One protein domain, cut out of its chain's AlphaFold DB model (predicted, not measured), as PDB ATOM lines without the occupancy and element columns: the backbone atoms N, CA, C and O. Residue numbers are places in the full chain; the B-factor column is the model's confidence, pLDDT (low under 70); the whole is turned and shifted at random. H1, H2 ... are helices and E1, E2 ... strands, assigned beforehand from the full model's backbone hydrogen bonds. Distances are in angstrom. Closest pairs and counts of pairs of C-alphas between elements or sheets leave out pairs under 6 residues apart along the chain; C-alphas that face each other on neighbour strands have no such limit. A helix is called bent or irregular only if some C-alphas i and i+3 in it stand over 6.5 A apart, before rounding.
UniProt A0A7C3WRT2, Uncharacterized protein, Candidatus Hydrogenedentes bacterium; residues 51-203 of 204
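Overview. This is residues 51 to 203 of the 204 residues of an uncharacterized protein of Candidatus Hydrogenedentes bacterium (UniProt A0A7C3WRT2). A long helix, H2, makes one side of this domain, with H3 folded back beside its last part, H5 along it, H1 by its first turn and the small hairpin of E1 and E2 beside its first half. A separate sheet of three strands, E3 to E5, is on the far side of H5 from H2, and much of the rest is loop, including a wide one from 147 to 167. The 153 printed residues hold five named helices and five named strands in the order H1 H2 H3 E1 E2 H4 E3 E4 E5 H5; the class is mixed, helices and strands, with under half of the residues in named elements. Both sheets are antiparallel, with orders E1 - E2 and E3 - E4 - E5. The whole is compact and rounded, with a radius of gyration of the C-alphas of 15.9 A and spans of 40 by 36 by 36 A.

Arrangement. H1, residues 56 to 59, touches H2, residues 77 to 92, closest at the C-alphas of Tyr 59 and Phe 79, 5.5 A apart. H2 is the hub. With its residues 86 to 90 alone it touches H3, residues 95 to 102, at Ala 90 and Val 98, whose C-alphas are 5.3 A apart; the two form a helical hairpin at a shallow tilt of 15 degrees, opposite ways. E1, residues 106 to 108, and E2, residues 119 to 121, form a hairpin, with N 106 and O 121 at 3.0 A; the closest C-alphas of H2 and E1, those of Ala 78 and Phe 108, are 6.2 A apart. H4, residues 128 to 131, touches no helix. E3, residues 142 to 146, E4, residues 168 to 173, and E5, residues 178 to 182, form a meander, each strand the antiparallel neighbour of the one before; N 143 and O 172 are 2.8 A apart, N 171 and O 179 2.8 A. This sheet is only just strongly twisted, its C-alphas up to 4.1 A off the best plane, and no named helix is on it. H5, residues 191 to 201, touches H2 with residues 80 to 84 of H2 alone, the same way at a shallow tilt of 23 degrees; the C-alphas of Arg 84 and Ile 200 are closest, 6.3 A apart. In H2 and H5 every O i to N i+4 pair is within hydrogen-bond range, in H3 2 of 4; H1 and H4 are too short for such a pair.

Along the chain. H1 begins at C-alpha 56, (200.762, 196.376, 81.544), and H2 measures 22.4 A from first to last C-alpha. H3 measures 11.9 A and is only just irregular, C-alphas 96 and 99 being 7.0 A apart. E1, E2 and H4 are short. E3 measures 11.1 A, E4 15.8 A and E5 13.3 A; E4 begins at (194.328, 210.471, 91.139). H5, 15.6 A, ends at C-alpha 201, (194.100, 191.682, 98.340).

Size, cuts and confidence. The C-alphas of Arg 130 and Gly 154 are the two farthest apart, at 44.2 A. The printed part has no cut. The links H1 to H2 and E3 to E4 are long, with 17 and 21 residues. The mean pLDDT of the printed part is 85.4; it is under 70 in residues 133 to 135, 149 to 161, 163 to 166 and 201 to 203.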
ATOM      1  N   GLY A  51     207.216 195.750  95.219       92.19
ATOM      2  CA  GLY A  51     208.592 195.244  95.183       92.19
ATOM      3  C   GLY A  51     208.925 194.396  93.955       92.19
ATOM      4  O   GLY A  51     210.044 193.898  93.846       92.19
ATOM      5  N   TRP A  52     208.030 194.297  92.980       94.69
ATOM      6  CA  TRP A  52     208.325 193.712  91.676       94.69
ATOM      7  C   TRP A  52     208.136 194.729  90.556       94.69
ATOM      8  O   TRP A  52     207.357 195.671  90.685       94.69
ATOM      9  N   VAL A  53     208.856 194.531  89.455       93.50
ATOM     10  CA  VAL A  53     208.656 195.284  88.221       93.50
ATOM     11  C   VAL A  53     207.352 194.829  87.590       93.50
ATOM     12  O   VAL A  53     207.219 193.673  87.183       93.50
ATOM     13  N   ILE A  54     206.394 195.747  87.512       92.25
ATOM     14  CA  ILE A  54     205.069 195.492  86.962       92.25
ATOM     15  C   ILE A  54     204.843 196.468  85.819       92.25
ATOM     16  O   ILE A  54     205.037 197.672  85.958       92.25
ATOM     17  N   ILE A  55     204.444 195.914  84.682       90.69
ATOM     18  CA  ILE A  55     204.112 196.641  83.462       90.69
ATOM     19  C   ILE A  55     202.825 196.046  82.873       90.69
ATOM     20  O   ILE A  55     202.560 194.859  83.097       90.69
ATOM     21  N   PRO A  56     202.044 196.819  82.095       92.56
ATOM     22  CA  PRO A  56     200.762 196.376  81.544       92.56
ATOM     23  C   PRO A  56     200.794 195.018  80.838       92.56
ATOM     24  O   PRO A  56     199.906 194.192  81.031       92.56
ATOM     25  N   SER A  57     201.859 194.723  80.090       90.81
ATOM     26  CA  SER A  57     202.009 193.452  79.369       90.81
ATOM     27  C   SER A  57     202.087 192.211  80.269       90.81
ATOM     28  O   SER A  57     201.947 191.098  79.769       90.81
ATOM     29  N   LEU A  58     202.312 192.364  81.578       93.62
ATOM     30  CA  LEU A  58     202.324 191.247  82.520       93.62
ATOM     31  C   LEU A  58     200.916 190.880  82.997       93.62
ATOM     32  O   LEU A  58     200.616 189.691  83.051       93.62
ATOM     33  N   TYR A  59     200.064 191.862  83.305       94.81
ATOM     34  CA  TYR A  59     198.733 191.621  83.881       94.81
ATOM     35  C   TYR A  59     197.576 191.782  82.891       94.81
ATOM     36  O   TYR A  59     196.446 191.467  83.253       94.81
ATOM     37  N   LEU A  60     197.822 192.260  81.668       95.75
ATOM     38  CA  LEU A  60     196.820 192.313  80.607       95.75
ATOM     39  C   LEU A  60     196.883 191.083  79.704       95.75
ATOM     40  O   LEU A  60     197.960 190.568  79.375       95.75
ATOM     41  N   VAL A  61     195.711 190.674  79.223       95.50
ATOM     42  CA  VAL A  61     195.606 189.807  78.046       95.50
ATOM     43  C   VAL A  61     196.166 190.523  76.804       95.50
ATOM     44  O   VAL A  61     196.191 191.758  76.755       95.50
ATOM     45  N   PRO A  62     196.618 189.796  75.766       93.44
ATOM     46  CA  PRO A  62     197.077 190.404  74.521       93.44
ATOM     47  C   PRO A  62     196.049 191.377  73.923       93.44
ATOM     48  O   PRO A  62     194.897 191.013  73.694       93.44
ATOM     49  N   ASN A  63     196.495 192.604  73.632       91.31
ATOM     50  CA  ASN A  63     195.669 193.732  73.167       91.31
ATOM     51  C   ASN A  63     194.568 194.180  74.149       91.31
ATOM     52  O   ASN A  63     193.606 194.823  73.726       91.31
ATOM     53  N   GLY A  64     194.705 193.848  75.435       93.06
ATOM     54  CA  GLY A  64     193.750 194.234  76.466       93.06
ATOM     55  C   GLY A  64     193.644 195.750  76.642       93.06
ATOM     56  O   GLY A  64     194.617 196.489  76.475       93.06
ATOM     57  N   ASN A  65     192.448 196.219  76.990       94.75
ATOM     58  CA  ASN A  65     192.165 197.630  77.241       94.75
ATOM     59  C   ASN A  65     192.151 197.925  78.747       94.75
ATOM     60  O   ASN A  65     191.202 197.586  79.448       94.75
ATOM     61  N   GLU A  66     193.145 198.665  79.237       93.19
ATOM     62  CA  GLU A  66     193.258 199.055  80.652       93.19
ATOM     63  C   GLU A  66     192.049 199.811  81.223       93.19
ATOM     64  O   GLU A  66     191.854 199.874  82.441       93.19
ATOM     65  N   GLN A  67     191.234 200.388  80.340       92.44
ATOM     66  CA  GLN A  67     190.056 201.176  80.676       92.44
ATOM     67  C   GLN A  67     188.747 200.506  80.251       92.44
ATOM     68  O   GLN A  67     187.718 201.184  80.167       92.44
ATOM     69  N   ALA A  68     188.760 199.197  79.982       91.81
ATOM     70  CA  ALA A  68     187.558 198.467  79.605       91.81
ATOM     71  C   ALA A  68     186.412 198.700  80.614       91.81
ATOM     72  O   ALA A  68     186.644 198.760  81.828       91.81
ATOM     73  N   PRO A  69     185.157 198.837  80.137       87.50
ATOM     74  CA  PRO A  69     184.001 198.966  81.018       87.50
ATOM     75  C   PRO A  69     183.826 197.782  81.972       87.50
ATOM     76  O   PRO A  69     183.405 198.001  83.105       87.50
ATOM     77  N   ASP A  70     184.163 196.567  81.526       89.69
ATOM     78  CA  ASP A  70     184.311 195.385  82.377       89.69
ATOM     79  C   ASP A  70     185.799 195.018  82.473       89.69
ATOM     80  O   ASP A  70     186.320 194.340  81.592       89.69
ATOM     81  N   PRO A  71     186.520 195.459  83.515       89.12
ATOM     82  CA  PRO A  71     187.961 195.241  83.591       89.12
ATOM     83  C   PRO A  71     188.343 193.768  83.776       89.12
ATOM     84  O   PRO A  71     189.479 193.389  83.511       89.12
ATOM     85  N   ARG A  72     187.408 192.917  84.225       89.50
ATOM     86  CA  ARG A  72     187.674 191.500  84.526       89.50
ATOM     87  C   ARG A  72     187.954 190.679  83.273       89.50
ATOM     88  O   ARG A  72     188.574 189.627  83.382       89.50
ATOM     89  N   THR A  73     187.499 191.136  82.105       92.12
ATOM     90  CA  THR A  73     187.747 190.461  80.822       92.12
ATOM     91  C   THR A  73     189.150 190.711  80.283       92.12
ATOM     92  O   THR A  73     189.591 189.991  79.393       92.12
ATOM     93  N   GLU A  74     189.854 191.706  80.825       96.38
ATOM     94  CA  GLU A  74     191.144 192.173  80.311       96.38
ATOM     95  C   GLU A  74     192.340 191.651  81.116       96.38
ATOM     96  O   GLU A  74     193.486 191.854  80.720       96.38
ATOM     97  N   ILE A  75     192.091 190.996  82.254       95.25
ATOM     98  CA  ILE A  75     193.133 190.539  83.180       95.25
ATOM     99  C   ILE A  75     193.719 189.206  82.710       95.25
ATOM    100  O   ILE A  75     193.002 188.228  82.498       95.25
ATOM    101  N   GLU A  76     195.045 189.137  82.643       96.25
ATOM    102  CA  GLU A  76     195.782 187.880  82.574       96.25
ATOM    103  C   GLU A  76     195.736 187.184  83.944       96.25
ATOM    104  O   GLU A  76     196.480 187.512  84.869       96.25
ATOM    105  N   GLY A  77     194.830 186.216  84.092       95.19
ATOM    106  CA  GLY A  77     194.578 185.536  85.365       95.19
ATOM    107  C   GLY A  77     195.785 184.783  85.941       95.19
ATOM    108  O   GLY A  77     195.864 184.603  87.161       95.19
ATOM    109  N   ALA A  78     196.748 184.379  85.108       96.81
ATOM    110  CA  ALA A  78     197.979 183.748  85.575       96.81
ATOM    111  C   ALA A  78     198.860 184.719  86.379       96.81
ATOM    112  O   ALA A  78     199.498 184.306  87.349       96.81
ATOM    113  N   PHE A  79     198.839 186.015  86.040       96.94
ATOM    114  CA  PHE A  79     199.536 187.057  86.798       96.94
ATOM    115  C   PHE A  79     198.977 187.175  88.220       96.94
ATOM    116  O   PHE A  79     199.724 187.149  89.191       96.94
ATOM    117  N   VAL A  80     197.653 187.244  88.363       94.88
ATOM    118  CA  VAL A  80     197.007 187.307  89.684       94.88
ATOM    119  C   VAL A  80     197.278 186.027  90.478       94.88
ATOM    120  O   VAL A  80     197.571 186.073  91.672       94.88
ATOM    121  N   THR A  81     197.226 184.877  89.801       95.56
ATOM    122  CA  THR A  81     197.444 183.567  90.423       95.56
ATOM    123  C   THR A  81     198.853 183.433  90.996       95.56
ATOM    124  O   THR A  81     198.977 182.969  92.124       95.56
ATOM    125  N   VAL A  82     199.899 183.890  90.296       96.56
ATOM    126  CA  VAL A  82     201.276 183.751  90.802       96.56
ATOM    127  C   VAL A  82     201.539 184.602  92.051       96.56
ATOM    128  O   VAL A  82     202.278 184.179  92.938       96.56
ATOM    129  N   PHE A  83     200.911 185.779  92.163       94.75
ATOM    130  CA  PHE A  83     200.981 186.585  93.386       94.75
ATOM    131  C   PHE A  83     200.243 185.911  94.543       94.75
ATOM    132  O   PHE A  83     200.783 185.845  95.644       94.75
ATOM    133  N   ARG A  84     199.054 185.350  94.289       91.62
ATOM    134  CA  ARG A  84     198.310 184.588  95.301       91.62
ATOM    135  C   ARG A  84     199.097 183.376  95.793       91.62
ATOM    136  O   ARG A  84     199.233 183.198  96.991       91.62
ATOM    137  N   GLU A  85     199.659 182.581  94.889       94.00
ATOM    138  CA  GLU A  85     200.468 181.413  95.257       94.00
ATOM    139  C   GLU A  85     201.684 181.799  96.111       94.00
ATOM    140  O   GLU A  85     202.029 181.091  97.053       94.00
ATOM    141  N   MET A  86     202.314 182.943  95.821       94.94
ATOM    142  CA  MET A  86     203.399 183.485  96.641       94.94
ATOM    143  C   MET A  86     202.915 183.874  98.048       94.94
ATOM    144  O   MET A  86     203.583 183.532  99.025       94.94
ATOM    145  N   LEU A  87     201.757 184.534  98.160       90.94
ATOM    146  CA  LEU A  87     201.150 184.891  99.448       90.94
ATOM    147  C   LEU A  87     200.770 183.644 100.260       90.94
ATOM    148  O   LEU A  87     201.118 183.560 101.437       90.94
ATOM    149  N   ASP A  88     200.135 182.654  99.631       92.25
ATOM    150  CA  ASP A  88     199.765 181.384 100.263       92.25
ATOM    151  C   ASP A  88     201.009 180.628 100.765       92.25
ATOM    152  O   ASP A  88     201.024 180.109 101.886       92.25
ATOM    153  N   GLU A  89     202.090 180.611  99.972       94.50
ATOM    154  CA  GLU A  89     203.373 180.039 100.387       94.50
ATOM    155  C   GLU A  89     203.949 180.788 101.594       94.50
ATOM    156  O   GLU A  89     204.410 180.153 102.541       94.50
ATOM    157  N   ALA A  90     203.898 182.124 101.596       92.00
ATOM    158  CA  ALA A  90     204.399 182.939 102.699       92.00
ATOM    159  C   ALA A  90     203.611 182.719 103.999       92.00
ATOM    160  O   ALA A  90     204.223 182.604 105.059       92.00
ATOM    161  N   ILE A  91     202.281 182.612 103.919       90.44
ATOM    162  CA  ILE A  91     201.401 182.343 105.067       90.44
ATOM    163  C   ILE A  91     201.685 180.956 105.661       90.44
ATOM    164  O   ILE A  91     201.685 180.788 106.881       90.44
ATOM    165  N   GLY A  92     201.940 179.955 104.812       91.81
ATOM    166  CA  GLY A  92     202.241 178.589 105.243       91.81
ATOM    167  C   GLY A  92     203.693 178.347 105.671       91.81
ATOM    168  O   GLY A  92     203.999 177.283 106.219       91.81
ATOM    169  N   ALA A  93     204.605 179.287 105.412       94.00
ATOM    170  CA  ALA A  93     206.034 179.098 105.629       94.00
ATOM    171  C   ALA A  93     206.484 179.427 107.065       94.00
ATOM    172  O   ALA A  93     205.942 180.314 107.723       94.00
ATOM    173  N   PRO A  94     207.560 178.783 107.558       93.94
ATOM    174  CA  PRO A  94     208.236 179.230 108.770       93.94
ATOM    175  C   PRO A  94     208.735 180.677 108.635       93.94
ATOM    176  O   PRO A  94     209.279 181.050 107.594       93.94
ATOM    177  N   LEU A  95     208.649 181.467 109.714       87.75
ATOM    178  CA  LEU A  95     209.030 182.893 109.734       87.75
ATOM    179  C   LEU A  95     210.417 183.183 109.130       87.75
ATOM    180  O   LEU A  95     210.596 184.163 108.413       87.75
ATOM    181  N   ASN A  96     211.401 182.311 109.359       90.94
ATOM    182  CA  ASN A  96     212.766 182.467 108.834       90.94
ATOM    183  C   ASN A  96     212.895 182.258 107.309       90.94
ATOM    184  O   ASN A  96     213.979 182.437 106.752       90.94
ATOM    185  N   SER A  97     211.818 181.838 106.647       92.19
ATOM    186  CA  SER A  97     211.766 181.522 105.219       92.19
ATOM    187  C   SER A  97     210.942 182.541 104.430       92.19
ATOM    188  O   SER A  97     211.176 182.690 103.235       92.19
ATOM    189  N   VAL A  98     210.065 183.302 105.097       90.25
ATOM    190  CA  VAL A  98     209.183 184.311 104.480       90.25
ATOM    191  C   VAL A  98     209.971 185.324 103.650       90.25
ATOM    192  O   VAL A  98     209.637 185.557 102.493       90.25
ATOM    193  N   ALA A  99     211.078 185.855 104.177       90.25
ATOM    194  CA  ALA A  99     211.909 186.812 103.441       90.25
ATOM    195  C   ALA A  99     212.384 186.262 102.082       90.25
ATOM    196  O   ALA A  99     212.341 186.961 101.076       90.25
ATOM    197  N   LYS A 100     212.751 184.974 102.015       93.12
ATOM    198  CA  LYS A 100     213.199 184.337 100.764       93.12
ATOM    199  C   LYS A 100     212.075 184.199  99.736       93.12
ATOM    200  O   LYS A 100     212.355 184.196  98.541       93.12
ATOM    201  N   ILE A 101     210.830 184.066 100.193       94.69
ATOM    202  CA  ILE A 101     209.646 183.981  99.327       94.69
ATOM    203  C   ILE A 101     209.386 185.342  98.672       94.69
ATOM    204  O   ILE A 101     209.154 185.402  97.468       94.69
ATOM    205  N   TYR A 102     209.525 186.433  99.430       91.69
ATOM    206  CA  TYR A 102     209.384 187.801  98.917       91.69
ATOM    207  C   TYR A 102     210.598 188.304  98.113       91.69
ATOM    208  O   TYR A 102     210.478 189.283  97.380       91.69
ATOM    209  N   ASP A 103     211.764 187.659  98.212       93.81
ATOM    210  CA  ASP A 103     212.996 188.086  97.524       93.81
ATOM    211  C   ASP A 103     213.229 187.427  96.152       93.81
ATOM    212  O   ASP A 103     214.212 187.739  95.474       93.81
ATOM    213  N   ARG A 104     212.343 186.530  95.705       95.00
ATOM    214  CA  ARG A 104     212.495 185.823  94.423       95.00
ATOM    215  C   ARG A 104     211.720 186.482  93.280       95.00
ATOM    216  O   ARG A 104     210.724 187.179  93.479       95.00
ATOM    217  N   ASP A 105     212.156 186.196  92.056       97.12
ATOM    218  CA  ASP A 105     211.355 186.463  90.862       97.12
ATOM    219  C   ASP A 105     210.136 185.543  90.824       97.12
ATOM    220  O   ASP A 105     210.222 184.367  91.189       97.12
ATOM    221  N   LEU A 106     209.018 186.060  90.322       97.12
ATOM    222  CA  LEU A 106     207.837 185.250  90.046       97.12
ATOM    223  C   LEU A 106     207.807 184.895  88.564       97.12
ATOM    224  O   LEU A 106     208.342 185.608  87.714       97.12
ATOM    225  N   SER A 107     207.215 183.762  88.217       97.06
ATOM    226  CA  SER A 107     207.067 183.376  86.818       97.06
ATOM    227  C   SER A 107     205.797 182.590  86.599       97.06
ATOM    228  O   SER A 107     205.428 181.775  87.438       97.06
ATOM    229  N   PHE A 108     205.185 182.775  85.439       97.38
ATOM    230  CA  PHE A 108     203.943 182.103  85.091       97.38
ATOM    231  C   PHE A 108     203.869 181.820  83.591       97.38
ATOM    232  O   PHE A 108     204.568 182.439  82.783       97.38
ATOM    233  N   TYR A 109     203.015 180.868  83.231       97.06
ATOM    234  CA  TYR A 109     202.545 180.691  81.862       97.06
ATOM    235  C   TYR A 109     201.173 181.361  81.751       97.06
ATOM    236  O   TYR A 109     200.321 181.068  82.591       97.06
ATOM    237  N   PRO A 110     200.966 182.270  80.785       96.88
ATOM    238  CA  PRO A 110     199.683 182.939  80.585       96.88
ATOM    239  C   PRO A 110     198.528 181.945  80.429       96.88
ATOM    240  O   PRO A 110     198.687 180.875  79.838       96.88
ATOM    241  N   PHE A 111     197.350 182.298  80.942       96.19
ATOM    242  CA  PHE A 111     196.119 181.547  80.691       96.19
ATOM    243  C   PHE A 111     195.501 181.900  79.339       96.19
ATOM    244  O   PHE A 111     194.645 181.158  78.850       96.19
ATOM    245  N   TYR A 112     195.916 183.015  78.730       93.94
ATOM    246  CA  TYR A 112     195.416 183.417  77.427       93.94
ATOM    247  C   TYR A 112     195.627 182.317  76.364       93.94
ATOM    248  O   TYR A 112     196.758 181.864  76.156       93.94
ATOM    249  N   PRO A 113     194.569 181.877  75.654       94.00
ATOM    250  CA  PRO A 113     194.673 180.783  74.695       94.00
ATOM    251  C   PRO A 113     195.725 181.033  73.609       94.00
ATOM    252  O   PRO A 113     195.681 182.026  72.888       94.00
ATOM    253  N   GLY A 114     196.647 180.084  73.459       91.44
ATOM    254  CA  GLY A 114     197.706 180.141  72.448       91.44
ATOM    255  C   GLY A 114     198.954 180.919  72.867       91.44
ATOM    256  O   GLY A 114     199.956 180.840  72.155       91.44
ATOM    257  N   ASP A 115     198.947 181.599  74.017       92.50
ATOM    258  CA  ASP A 115     200.158 182.190  74.583       92.50
ATOM    259  C   ASP A 115     200.913 181.147  75.420       92.50
ATOM    260  O   ASP A 115     200.513 180.771  76.519       92.50
ATOM    261  N   THR A 116     202.009 180.636  74.863       92.81
ATOM    262  CA  THR A 116     202.857 179.620  75.505       92.81
ATOM    263  C   THR A 116     204.151 180.201  76.069       92.81
ATOM    264  O   THR A 116     204.998 179.454  76.571       92.81
ATOM    265  N   GLN A 117     204.340 181.523  75.992       92.44
ATOM    266  CA  GLN A 117     205.573 182.152  76.443       92.44
ATOM    267  C   GLN A 117     205.560 182.355  77.955       92.44
ATOM    268  O   GLN A 117     204.709 183.044  78.511       92.44
ATOM    269  N   LYS A 118     206.555 181.775  78.634       94.88
ATOM    270  CA  LYS A 118     206.764 181.995  80.066       94.88
ATOM    271  C   LYS A 118     207.079 183.470  80.318       94.88
ATOM    272  O   LYS A 118     208.043 183.993  79.757       94.88
ATOM    273  N   ARG A 119     206.319 184.111  81.205       94.06
ATOM    274  CA  ARG A 119     206.564 185.483  81.664       94.06
ATOM    275  C   ARG A 119     207.254 185.462  83.023       94.06
ATOM    276  O   ARG A 119     207.041 184.548  83.824       94.06
ATOM    277  N   VAL A 120     208.092 186.464  83.269       95.19
ATOM    278  CA  VAL A 120     208.806 186.656  84.536       95.19
ATOM    279  C   VAL A 120     208.436 188.024  85.089       95.19
ATOM    280  O   VAL A 120     208.510 189.023  84.378       95.19
ATOM    281  N   VAL A 121     208.032 188.056  86.353       95.50
ATOM    282  CA  VAL A 121     207.785 189.275  87.123       95.50
ATOM    283  C   VAL A 121     209.008 189.465  88.012       95.50
ATOM    284  O   VAL A 121     209.194 188.756  89.006       95.50
ATOM    285  N   TYR A 122     209.905 190.354  87.592       95.31
ATOM    286  CA  TYR A 122     211.214 190.499  88.219       95.31
ATOM    287  C   TYR A 122     211.122 191.223  89.558       95.31
ATOM    288  O   TYR A 122     210.491 192.272  89.666       95.31
ATOM    289  N   ARG A 123     211.801 190.703  90.580       95.00
ATOM    290  CA  ARG A 123     211.987 191.394  91.856       95.00
ATOM    291  C   ARG A 123     212.811 192.660  91.634       95.00
ATOM    292  O   ARG A 123     213.904 192.588  91.061       95.00
ATOM    293  N   MET A 124     212.303 193.795  92.120       91.62
ATOM    294  CA  MET A 124     212.999 195.084  92.096       91.62
ATOM    295  C   MET A 124     214.362 194.960  92.774       91.62
ATOM    296  O   MET A 124     214.456 194.592  93.948       91.62
ATOM    297  N   ARG A 125     215.411 195.272  92.020       89.44
ATOM    298  CA  ARG A 125     216.808 195.278  92.452       89.44
ATOM    299  C   ARG A 125     217.615 196.162  91.513       89.44
ATOM    300  O   ARG A 125     217.148 196.491  90.425       89.44
ATOM    301  N   ASP A 126     218.834 196.491  91.917       85.38
ATOM    302  CA  ASP A 126     219.708 197.311  91.089       85.38
ATOM    303  C   ASP A 126     219.953 196.682  89.703       85.38
ATOM    304  O   ASP A 126     220.239 195.481  89.542       85.38
ATOM    305  N   GLY A 127     219.774 197.522  88.692       85.00
ATOM    306  CA  GLY A 127     219.864 197.187  87.284       85.00
ATOM    307  C   GLY A 127     218.769 196.254  86.742       85.00
ATOM    308  O   GLY A 127     219.012 195.602  85.723       85.00
ATOM    309  N   VAL A 128     217.634 196.060  87.431       88.44
ATOM    310  CA  VAL A 128     216.564 195.130  87.002       88.44
ATOM    311  C   VAL A 128     216.016 195.450  85.605       88.44
ATOM    312  O   VAL A 128     215.607 194.543  84.881       88.44
ATOM    313  N   GLU A 129     216.084 196.712  85.187       83.50
ATOM    314  CA  GLU A 129     215.650 197.196  83.879       83.50
ATOM    315  C   GLU A 129     216.357 196.491  82.714       83.50
ATOM    316  O   GLU A 129     215.754 196.305  81.661       83.50
ATOM    317  N   ARG A 130     217.582 195.978  82.914       81.69
ATOM    318  CA  ARG A 130     218.327 195.223  81.889       81.69
ATOM    319  C   ARG A 130     217.657 193.913  81.463       81.69
ATOM    320  O   ARG A 130     218.046 193.331  80.455       81.69
ATOM    321  N   PHE A 131     216.723 193.410  82.270       83.44
ATOM    322  CA  PHE A 131     215.989 192.171  82.006       83.44
ATOM    323  C   PHE A 131     214.622 192.413  81.368       83.44
ATOM    324  O   PHE A 131     213.929 191.456  81.017       83.44
ATOM    325  N   LEU A 132     214.220 193.672  81.209       75.56
ATOM    326  CA  LEU A 132     213.021 194.002  80.464       75.56
ATOM    327  C   LEU A 132     213.353 193.889  78.978       75.56
ATOM    328  O   LEU A 132     214.176 194.622  78.443       75.56
ATOM    329  N   ASN A 133     212.716 192.929  78.307       62.31
ATOM    330  CA  ASN A 133     212.922 192.639  76.883       62.31
ATOM    331  C   ASN A 133     212.374 193.738  75.944       62.31
ATOM    332  O   ASN A 133     212.319 193.541  74.729       62.31
ATOM    333  N   SER A 134     211.927 194.870  76.484       61.50
ATOM    334  CA  SER A 134     211.318 195.986  75.766       61.50
ATOM    335  C   SER A 134     212.197 197.234  75.855       61.50
ATOM    336  O   SER A 134     212.931 197.420  76.819       61.50
ATOM    337  N   ASN A 135     212.066 198.141  74.881       63.72
ATOM    338  CA  ASN A 135     212.607 199.511  74.929       63.72
ATOM    339  C   ASN A 135     211.934 200.374  76.024       63.72
ATOM    340  O   ASN A 135     211.769 201.577  75.840       63.72
ATOM    341  N   THR A 136     211.468 199.763  77.112       73.56
ATOM    342  CA  THR A 136     210.782 200.448  78.200       73.56
ATOM    343  C   THR A 136     211.799 201.295  78.939       73.56
ATOM    344  O   THR A 136     212.794 200.783  79.456       73.56
ATOM    345  N   SER A 137     211.555 202.597  78.956       82.62
ATOM    346  CA  SER A 137     212.401 203.539  79.677       82.62
ATOM    347  C   SER A 137     212.260 203.318  81.183       82.62
ATOM    348  O   SER A 137     211.193 202.952  81.677       82.62
ATOM    349  N   THR A 138     213.306 203.609  81.955       83.75
ATOM    350  CA  THR A 138     213.211 203.651  83.426       83.75
ATOM    351  C   THR A 138     212.188 204.686  83.907       83.75
ATOM    352  O   THR A 138     211.602 204.522  84.973       83.75
ATOM    353  N   SER A 139     211.899 205.698  83.084       87.94
ATOM    354  CA  SER A 139     210.822 206.673  83.294       87.94
ATOM    355  C   SER A 139     209.409 206.114  83.054       87.94
ATOM    356  O   SER A 139     208.436 206.843  83.171       87.94
ATOM    357  N   GLU A 140     209.264 204.852  82.655       88.12
ATOM    358  CA  GLU A 140     207.965 204.216  82.377       88.12
ATOM    359  C   GLU A 140     207.665 203.065  83.344       88.12
ATOM    360  O   GLU A 140     206.649 202.389  83.197       88.12
ATOM    361  N   ILE A 141     208.541 202.819  84.324       90.44
ATOM    362  CA  ILE A 141     208.410 201.724  85.288       90.44
ATOM    363  C   ILE A 141     208.037 202.299  86.658       90.44
ATOM    364  O   ILE A 141     208.917 202.811  87.358       90.44
ATOM    365  N   PRO A 142     206.762 202.202  87.075       93.12
ATOM    366  CA  PRO A 142     206.350 202.564  88.422       93.12
ATOM    367  C   PRO A 142     207.024 201.685  89.474       93.12
ATOM    368  O   PRO A 142     207.060 200.458  89.359       93.12
ATOM    369  N   MET A 143     207.517 202.318  90.531       92.25
ATOM    370  CA  MET A 143     208.037 201.650  91.720       92.25
ATOM    371  C   MET A 143     207.022 201.641  92.857       92.25
ATOM    372  O   MET A 143     206.847 200.622  93.520       92.25
ATOM    373  N   MET A 144     206.398 202.791  93.098       92.81
ATOM    374  CA  MET A 144     205.528 203.050  94.241       92.81
ATOM    375  C   MET A 144     204.501 204.105  93.847       92.81
ATOM    376  O   MET A 144     204.808 204.987  93.045       92.81
ATOM    377  N   TRP A 145     203.293 204.027  94.392       92.75
ATOM    378  CA  TRP A 145     202.232 204.988  94.092       92.75
ATOM    379  C   TRP A 145     201.295 205.193  95.278       92.75
ATOM    380  O   TRP A 145     201.240 204.353  96.178       92.75
ATOM    381  N   ASP A 146     200.543 206.295  95.276       89.25
ATOM    382  CA  ASP A 146     199.492 206.506  96.275       89.25
ATOM    383  C   ASP A 146     198.440 205.406  96.150       89.25
ATOM    384  O   ASP A 146     197.979 205.089  95.048       89.25
ATOM    385  N   ASN A 147     198.048 204.846  97.288       83.25
ATOM    386  CA  ASN A 147     197.211 203.664  97.329       83.25
ATOM    387  C   ASN A 147     195.840 203.875  96.648       83.25
ATOM    388  O   ASN A 147     195.254 204.960  96.676       83.25
ATOM    389  N   LEU A 148     195.356 202.801  96.027       73.69
ATOM    390  CA  LEU A 148     194.125 202.699  95.245       73.69
ATOM    391  C   LEU A 148     193.005 201.933  95.975       73.69
ATOM    392  O   LEU A 148     191.940 201.722  95.387       73.69
ATOM    393  N   PHE A 149     193.245 201.455  97.205       65.94
ATOM    394  CA  PHE A 149     192.323 200.553  97.898       65.94
ATOM    395  C   PHE A 149     190.979 201.180  98.274       65.94
ATOM    396  O   PHE A 149     190.801 202.392  98.380       65.94
ATOM    397  N   LYS A 150     190.016 200.283  98.500       57.16
ATOM    398  CA  LYS A 150     188.740 200.568  99.153       57.16
ATOM    399  C   LYS A 150     189.008 201.142 100.548       57.16
ATOM    400  O   LYS A 150     189.690 200.499 101.341       57.16
ATOM    401  N   LYS A 151     188.428 202.302 100.854       53.25
ATOM    402  CA  LYS A 151     188.498 202.929 102.179       53.25
ATOM    403  C   LYS A 151     187.110 202.937 102.811       53.25
ATOM    404  O   LYS A 151     186.142 203.377 102.207       53.25
ATOM    405  N   GLY A 152     186.971 202.372 104.003       42.06
ATOM    406  CA  GLY A 152     185.671 202.225 104.663       42.06
ATOM    407  C   GLY A 152     184.759 201.124 104.088       42.06
ATOM    408  O   GLY A 152     184.749 200.785 102.905       42.06
ATOM    409  N   GLU A 153     183.952 200.527 104.965       38.31
ATOM    410  CA  GLU A 153     183.060 199.403 104.644       38.31
ATOM    411  C   GLU A 153     181.801 199.800 103.841       38.31
ATOM    412  O   GLU A 153     181.060 198.926 103.391       38.31
ATOM    413  N   GLY A 154     181.550 201.100 103.641       38.59
ATOM    414  CA  GLY A 154     180.218 201.628 103.318       38.59
ATOM    415  C   GLY A 154     179.867 201.872 101.849       38.59
ATOM    416  O   GLY A 154     178.681 201.997 101.550       38.59
ATOM    417  N   GLU A 155     180.823 201.935 100.921       39.72
ATOM    418  CA  GLU A 155     180.520 202.279  99.524       39.72
ATOM    419  C   GLU A 155     180.898 201.152  98.557       39.72
ATOM    420  O   GLU A 155     181.916 200.474  98.706       39.72
ATOM    421  N   GLY A 156     179.983 200.873  97.624       40.31
ATOM    422  CA  GLY A 156     179.965 199.665  96.803       40.31
ATOM    423  C   GLY A 156     181.254 199.405  96.018       40.31
ATOM    424  O   GLY A 156     182.035 200.308  95.741       40.31
ATOM    425  N   TYR A 157     181.420 198.146  95.605       42.25
ATOM    426  CA  TYR A 157     182.566 197.536  94.906       42.25
ATOM    427  C   TYR A 157     183.101 198.241  93.633       42.25
ATOM    428  O   TYR A 157     183.982 197.697  92.974       42.25
ATOM    429  N   ASN A 158     182.594 199.421  93.268       48.91
ATOM    430  CA  ASN A 158     182.809 200.058  91.970       48.91
ATOM    431  C   ASN A 158     183.494 201.438  92.017       48.91
ATOM    432  O   ASN A 158     183.712 202.005  90.945       48.91
ATOM    433  N   THR A 159     183.847 201.978  93.190       54.00
ATOM    434  CA  THR A 159     184.503 203.297  93.282       54.00
ATOM    435  C   THR A 159     185.862 203.184  93.984       54.00
ATOM    436  O   THR A 159     185.890 202.889  95.178       54.00
ATOM    437  N   PRO A 160     186.996 203.406  93.292       59.69
ATOM    438  CA  PRO A 160     188.295 203.482  93.956       59.69
ATOM    439  C   PRO A 160     188.353 204.721  94.850       59.69
ATOM    440  O   PRO A 160     187.913 205.803  94.451       59.69
ATOM    441  N   MET A 161     188.912 204.570  96.050       63.09
ATOM    442  CA  MET A 161     189.076 205.675  96.991       63.09
ATOM    443  C   MET A 161     190.520 206.147  96.966       63.09
ATOM    444  O   MET A 161     191.436 205.481  97.429       63.09
ATOM    445  N   LEU A 162     190.703 207.304  96.340       70.19
ATOM    446  CA  LEU A 162     192.003 207.875  96.025       70.19
ATOM    447  C   LEU A 162     192.416 208.842  97.131       70.19
ATOM    448  O   LEU A 162     191.609 209.671  97.556       70.19
ATOM    449  N   ASN A 163     193.684 208.777  97.540       65.44
ATOM    450  CA  ASN A 163     194.247 209.675  98.557       65.44
ATOM    451  C   ASN A 163     194.214 211.150  98.147       65.44
ATOM    452  O   ASN A 163     194.289 212.023  99.006       65.44
ATOM    453  N   HIS A 164     194.105 211.446  96.850       58.16
ATOM    454  CA  HIS A 164     194.092 212.805  96.324       58.16
ATOM    455  C   HIS A 164     192.803 213.111  95.549       58.16
ATOM    456  O   HIS A 164     192.382 212.365  94.662       58.16
ATOM    457  N   GLN A 165     192.206 214.268  95.852       57.38
ATOM    458  CA  GLN A 165     191.126 214.893  95.080       57.38
ATOM    459  C   GLN A 165     191.675 216.115  94.319       57.38
ATOM    460  O   GLN A 165     192.392 216.908  94.935       57.38
ATOM    461  N   PRO A 166     191.347 216.332  93.023       60.38
ATOM    462  CA  PRO A 166     190.437 215.562  92.167       60.38
ATOM    463  C   PRO A 166     191.072 214.253  91.665       60.38
ATOM    464  O   PRO A 166     192.173 214.272  91.122       60.38
ATOM    465  N   GLY A 167     190.344 213.148  91.857       78.44
ATOM    466  CA  GLY A 167     190.761 211.744  91.718       78.44
ATOM    467  C   GLY A 167     192.050 211.436  90.941       78.44
ATOM    468  O   GLY A 167     192.093 211.507  89.711       78.44
ATOM    469  N   GLY A 168     193.076 211.003  91.672       85.75
ATOM    470  CA  GLY A 168     194.328 210.471  91.139       85.75
ATOM    471  C   GLY A 168     195.327 210.170  92.253       85.75
ATOM    472  O   GLY A 168     194.944 210.068  93.420       85.75
ATOM    473  N   GLY A 169     196.603 210.084  91.903       89.19
ATOM    474  CA  GLY A 169     197.681 210.027  92.880       89.19
ATOM    475  C   GLY A 169     199.063 210.113  92.248       89.19
ATOM    476  O   GLY A 169     199.214 210.128  91.024       89.19
ATOM    477  N   ASN A 170     200.064 210.246  93.104       92.44
ATOM    478  CA  ASN A 170     201.457 210.358  92.714       92.44
ATOM    479  C   ASN A 170     202.053 208.975  92.459       92.44
ATOM    480  O   ASN A 170     201.782 208.025  93.194       92.44
ATOM    481  N   VAL A 171     202.906 208.885  91.444       94.50
ATOM    482  CA  VAL A 171     203.682 207.691  91.106       94.50
ATOM    483  C   VAL A 171     205.154 208.040  91.103       94.50
ATOM    484  O   VAL A 171     205.556 208.967  90.409       94.50
ATOM    485  N   LEU A 172     205.946 207.280  91.852       94.75
ATOM    486  CA  LEU A 172     207.400 207.276  91.782       94.75
ATOM    487  C   LEU A 172     207.853 206.251  90.739       94.75
ATOM    488  O   LEU A 172     207.477 205.080  90.825       94.75
ATOM    489  N   TYR A 173     208.693 206.678  89.803       94.19
ATOM    490  CA  TYR A 173     209.250 205.842  88.740       94.19
ATOM    491  C   TYR A 173     210.698 205.429  89.015       94.19
ATOM    492  O   TYR A 173     211.364 205.977  89.894       94.19
ATOM    493  N   LEU A 174     211.192 204.446  88.257       91.38
ATOM    494  CA  LEU A 174     212.513 203.839  88.458       91.38
ATOM    495  C   LEU A 174     213.692 204.801  88.242       91.38
ATOM    496  O   LEU A 174     214.751 204.611  88.832       91.38
ATOM    497  N   ASP A 175     213.520 205.850  87.443       91.44
ATOM    498  CA  ASP A 175     214.500 206.937  87.290       91.44
ATOM    499  C   ASP A 175     214.441 207.995  88.416       91.44
ATOM    500  O   ASP A 175     215.224 208.946  88.417       91.44
ATOM    501  N   GLY A 176     213.523 207.835  89.375       92.75
ATOM    502  CA  GLY A 176     213.349 208.702  90.535       92.75
ATOM    503  C   GLY A 176     212.425 209.902  90.324       92.75
ATOM    504  O   GLY A 176     212.235 210.667  91.273       92.75
ATOM    505  N   HIS A 177     211.843 210.099  89.136       95.81
ATOM    506  CA  HIS A 177     210.853 211.163  88.966       95.81
ATOM    507  C   HIS A 177     209.506 210.777  89.589       95.81
ATOM    508  O   HIS A 177     209.192 209.600  89.784       95.81
ATOM    509  N   VAL A 178     208.707 211.801  89.900       95.19
ATOM    510  CA  VAL A 178     207.342 211.644  90.402       95.19
ATOM    511  C   VAL A 178     206.376 212.363  89.472       95.19
ATOM    512  O   VAL A 178     206.592 213.530  89.141       95.19
ATOM    513  N   GLU A 179     205.304 211.683  89.079       94.81
ATOM    514  CA  GLU A 179     204.220 212.245  88.270       94.81
ATOM    515  C   GLU A 179     202.874 212.044  88.972       94.81
ATOM    516  O   GLU A 179     202.610 210.989  89.549       94.81
ATOM    517  N   PHE A 180     202.001 213.052  88.908       93.12
ATOM    518  CA  PHE A 180     200.609 212.898  89.314       93.12
ATOM    519  C   PHE A 180     199.768 212.376  88.149       93.12
ATOM    520  O   PHE A 180     199.654 213.035  87.113       93.12
ATOM    521  N   ILE A 181     199.095 211.247  88.354       92.88
ATOM    522  CA  ILE A 181     198.240 210.613  87.353       92.88
ATOM    523  C   ILE A 181     196.787 210.681  87.808       92.88
ATOM    524  O   ILE A 181     196.439 210.289  88.922       92.88
ATOM    525  N   ARG A 182     195.908 211.148  86.918       90.94
ATOM    526  CA  ARG A 182     194.461 211.155  87.161       90.94
ATOM    527  C   ARG A 182     193.865 209.776  86.940       90.94
ATOM    528  O   ARG A 182     194.206 209.098  85.978       90.94
ATOM    529  N   TYR A 183     192.912 209.394  87.779       87.94
ATOM    530  CA  TYR A 183     192.139 208.181  87.558       87.94
ATOM    531  C   TYR A 183     190.851 208.482  86.766       87.94
ATOM    532  O   TYR A 183     190.137 209.426  87.115       87.94
ATOM    533  N   PRO A 184     190.472 207.649  85.779       90.62
ATOM    534  CA  PRO A 184     191.280 206.612  85.138       90.62
ATOM    535  C   PRO A 184     192.171 207.188  84.021       90.62
ATOM    536  O   PRO A 184     191.698 208.011  83.235       90.62
ATOM    537  N   TYR A 185     193.421 206.723  83.893       92.06
ATOM    538  CA  TYR A 185     194.299 207.136  82.786       92.06
ATOM    539  C   TYR A 185     195.297 206.059  82.341       92.06
ATOM    540  O   TYR A 185     195.053 205.385  81.340       92.06
ATOM    541  N   GLN A 186     196.384 205.866  83.088       92.06
ATOM    542  CA  GLN A 186     197.455 204.912  82.781       92.06
ATOM    543  C   GLN A 186     197.878 204.166  84.046       92.06
ATOM    544  O   GLN A 186     197.592 204.637  85.150       92.06
ATOM    545  N   PHE A 187     198.530 203.011  83.893       92.50
ATOM    546  CA  PHE A 187     199.036 202.229  85.022       92.50
ATOM    547  C   PHE A 187     199.899 203.106  85.947       92.50
ATOM    548  O   PHE A 187     200.749 203.842  85.441       92.50
ATOM    549  N   PRO A 188     199.692 203.069  87.279       92.50
ATOM    550  CA  PRO A 188     198.800 202.189  88.049       92.50
ATOM    551  C   PRO A 188     197.353 202.699  88.229       92.50
ATOM    552  O   PRO A 188     196.515 201.987  88.767       92.50
ATOM    553  N   TYR A 189     196.979 203.883  87.747       91.94
ATOM    554  CA  TYR A 189     195.624 204.440  87.904       91.94
ATOM    555  C   TYR A 189     194.668 204.015  86.773       91.94
ATOM    556  O   TYR A 189     194.088 204.852  86.071       91.94
ATOM    557  N   THR A 190     194.469 202.705  86.596       91.81
ATOM    558  CA  THR A 190     193.550 202.136  85.587       91.81
ATOM    559  C   THR A 190     192.439 201.300  86.203       91.81
ATOM    560  O   THR A 190     192.545 200.818  87.334       91.81
ATOM    561  N   ARG A 191     191.335 201.126  85.465       89.56
ATOM    562  CA  ARG A 191     190.211 200.293  85.926       89.56
ATOM    563  C   ARG A 191     190.627 198.835  86.097       89.56
ATOM    564  O   ARG A 191     190.212 198.183  87.058       89.56
ATOM    565  N   VAL A 192     191.463 198.341  85.184       92.31
ATOM    566  CA  VAL A 192     191.996 196.978  85.251       92.31
ATOM    567  C   VAL A 192     192.911 196.813  86.453       92.31
ATOM    568  O   VAL A 192     192.696 195.886  87.230       92.31
ATOM    569  N   TRP A 193     193.856 197.728  86.677       91.31
ATOM    570  CA  TRP A 193     194.779 197.595  87.802       91.31
ATOM    571  C   TRP A 193     194.080 197.652  89.162       91.31
ATOM    572  O   TRP A 193     194.345 196.815  90.019       91.31
ATOM    573  N   ALA A 194     193.103 198.550  89.337       86.62
ATOM    574  CA  ALA A 194     192.278 198.570  90.547       86.62
ATOM    575  C   ALA A 194     191.591 197.209  90.801       86.62
ATOM    576  O   ALA A 194     191.522 196.735  91.934       86.62
ATOM    577  N   THR A 195     191.135 196.539  89.738       86.44
ATOM    578  CA  THR A 195     190.545 195.195  89.831       86.44
ATOM    579  C   THR A 195     191.591 194.127  90.163       86.44
ATOM    580  O   THR A 195     191.313 193.255  90.983       86.44
ATOM    581  N   VAL A 196     192.794 194.204  89.582       89.44
ATOM    582  CA  VAL A 196     193.921 193.311  89.908       89.44
ATOM    583  C   VAL A 196     194.293 193.429  91.385       89.44
ATOM    584  O   VAL A 196     194.363 192.413  92.070       89.44
ATOM    585  N   CYS A 197     194.442 194.649  91.907       83.19
ATOM    586  CA  CYS A 197     194.688 194.894  93.329       83.19
ATOM    587  C   CYS A 197     193.608 194.266  94.216       83.19
ATOM    588  O   CYS A 197     193.937 193.571  95.172       83.19
ATOM    589  N   ASN A 198     192.326 194.433  93.875       79.25
ATOM    590  CA  ASN A 198     191.231 193.811  94.622       79.25
ATOM    591  C   ASN A 198     191.281 192.278  94.584       79.25
ATOM    592  O   ASN A 198     190.892 191.633  95.551       79.25
ATOM    593  N   GLN A 199     191.747 191.680  93.486       82.00
ATOM    594  CA  GLN A 199     191.893 190.228  93.389       82.00
ATOM    595  C   GLN A 199     193.126 189.704  94.129       82.00
ATOM    596  O   GLN A 199     193.092 188.577  94.602       82.00
ATOM    597  N   ILE A 200     194.197 190.491  94.248       79.25
ATOM    598  CA  ILE A 200     195.372 190.116  95.046       79.25
ATOM    599  C   ILE A 200     195.068 190.275  96.545       79.25
ATOM    600  O   ILE A 200     195.398 189.387  97.325       79.25
ATOM    601  N   ASN A 201     194.375 191.351  96.936       64.75
ATOM    602  CA  ASN A 201     194.100 191.682  98.340       64.75
ATOM    603  C   ASN A 201     192.813 191.076  98.910       64.75
ATOM    604  O   ASN A 201     192.665 190.996 100.125       64.75
ATOM    605  N   GLY A 202     191.861 190.672  98.068       47.72
ATOM    606  CA  GLY A 202     190.548 190.157  98.478       47.72
ATOM    607  C   GLY A 202     190.553 188.752  99.093       47.72
ATOM    608  O   GLY A 202     189.513 188.097  99.081       47.72
ATOM    609  N   PHE A 203     191.698 188.278  99.586       32.16
ATOM    610  CA  PHE A 203     191.876 186.957 100.199       32.16
ATOM    611  C   PHE A 203     192.299 187.017 101.680       32.16
ATOM    612  O   PHE A 203     192.718 186.000 102.233       32.16
TER     613      PHE A 203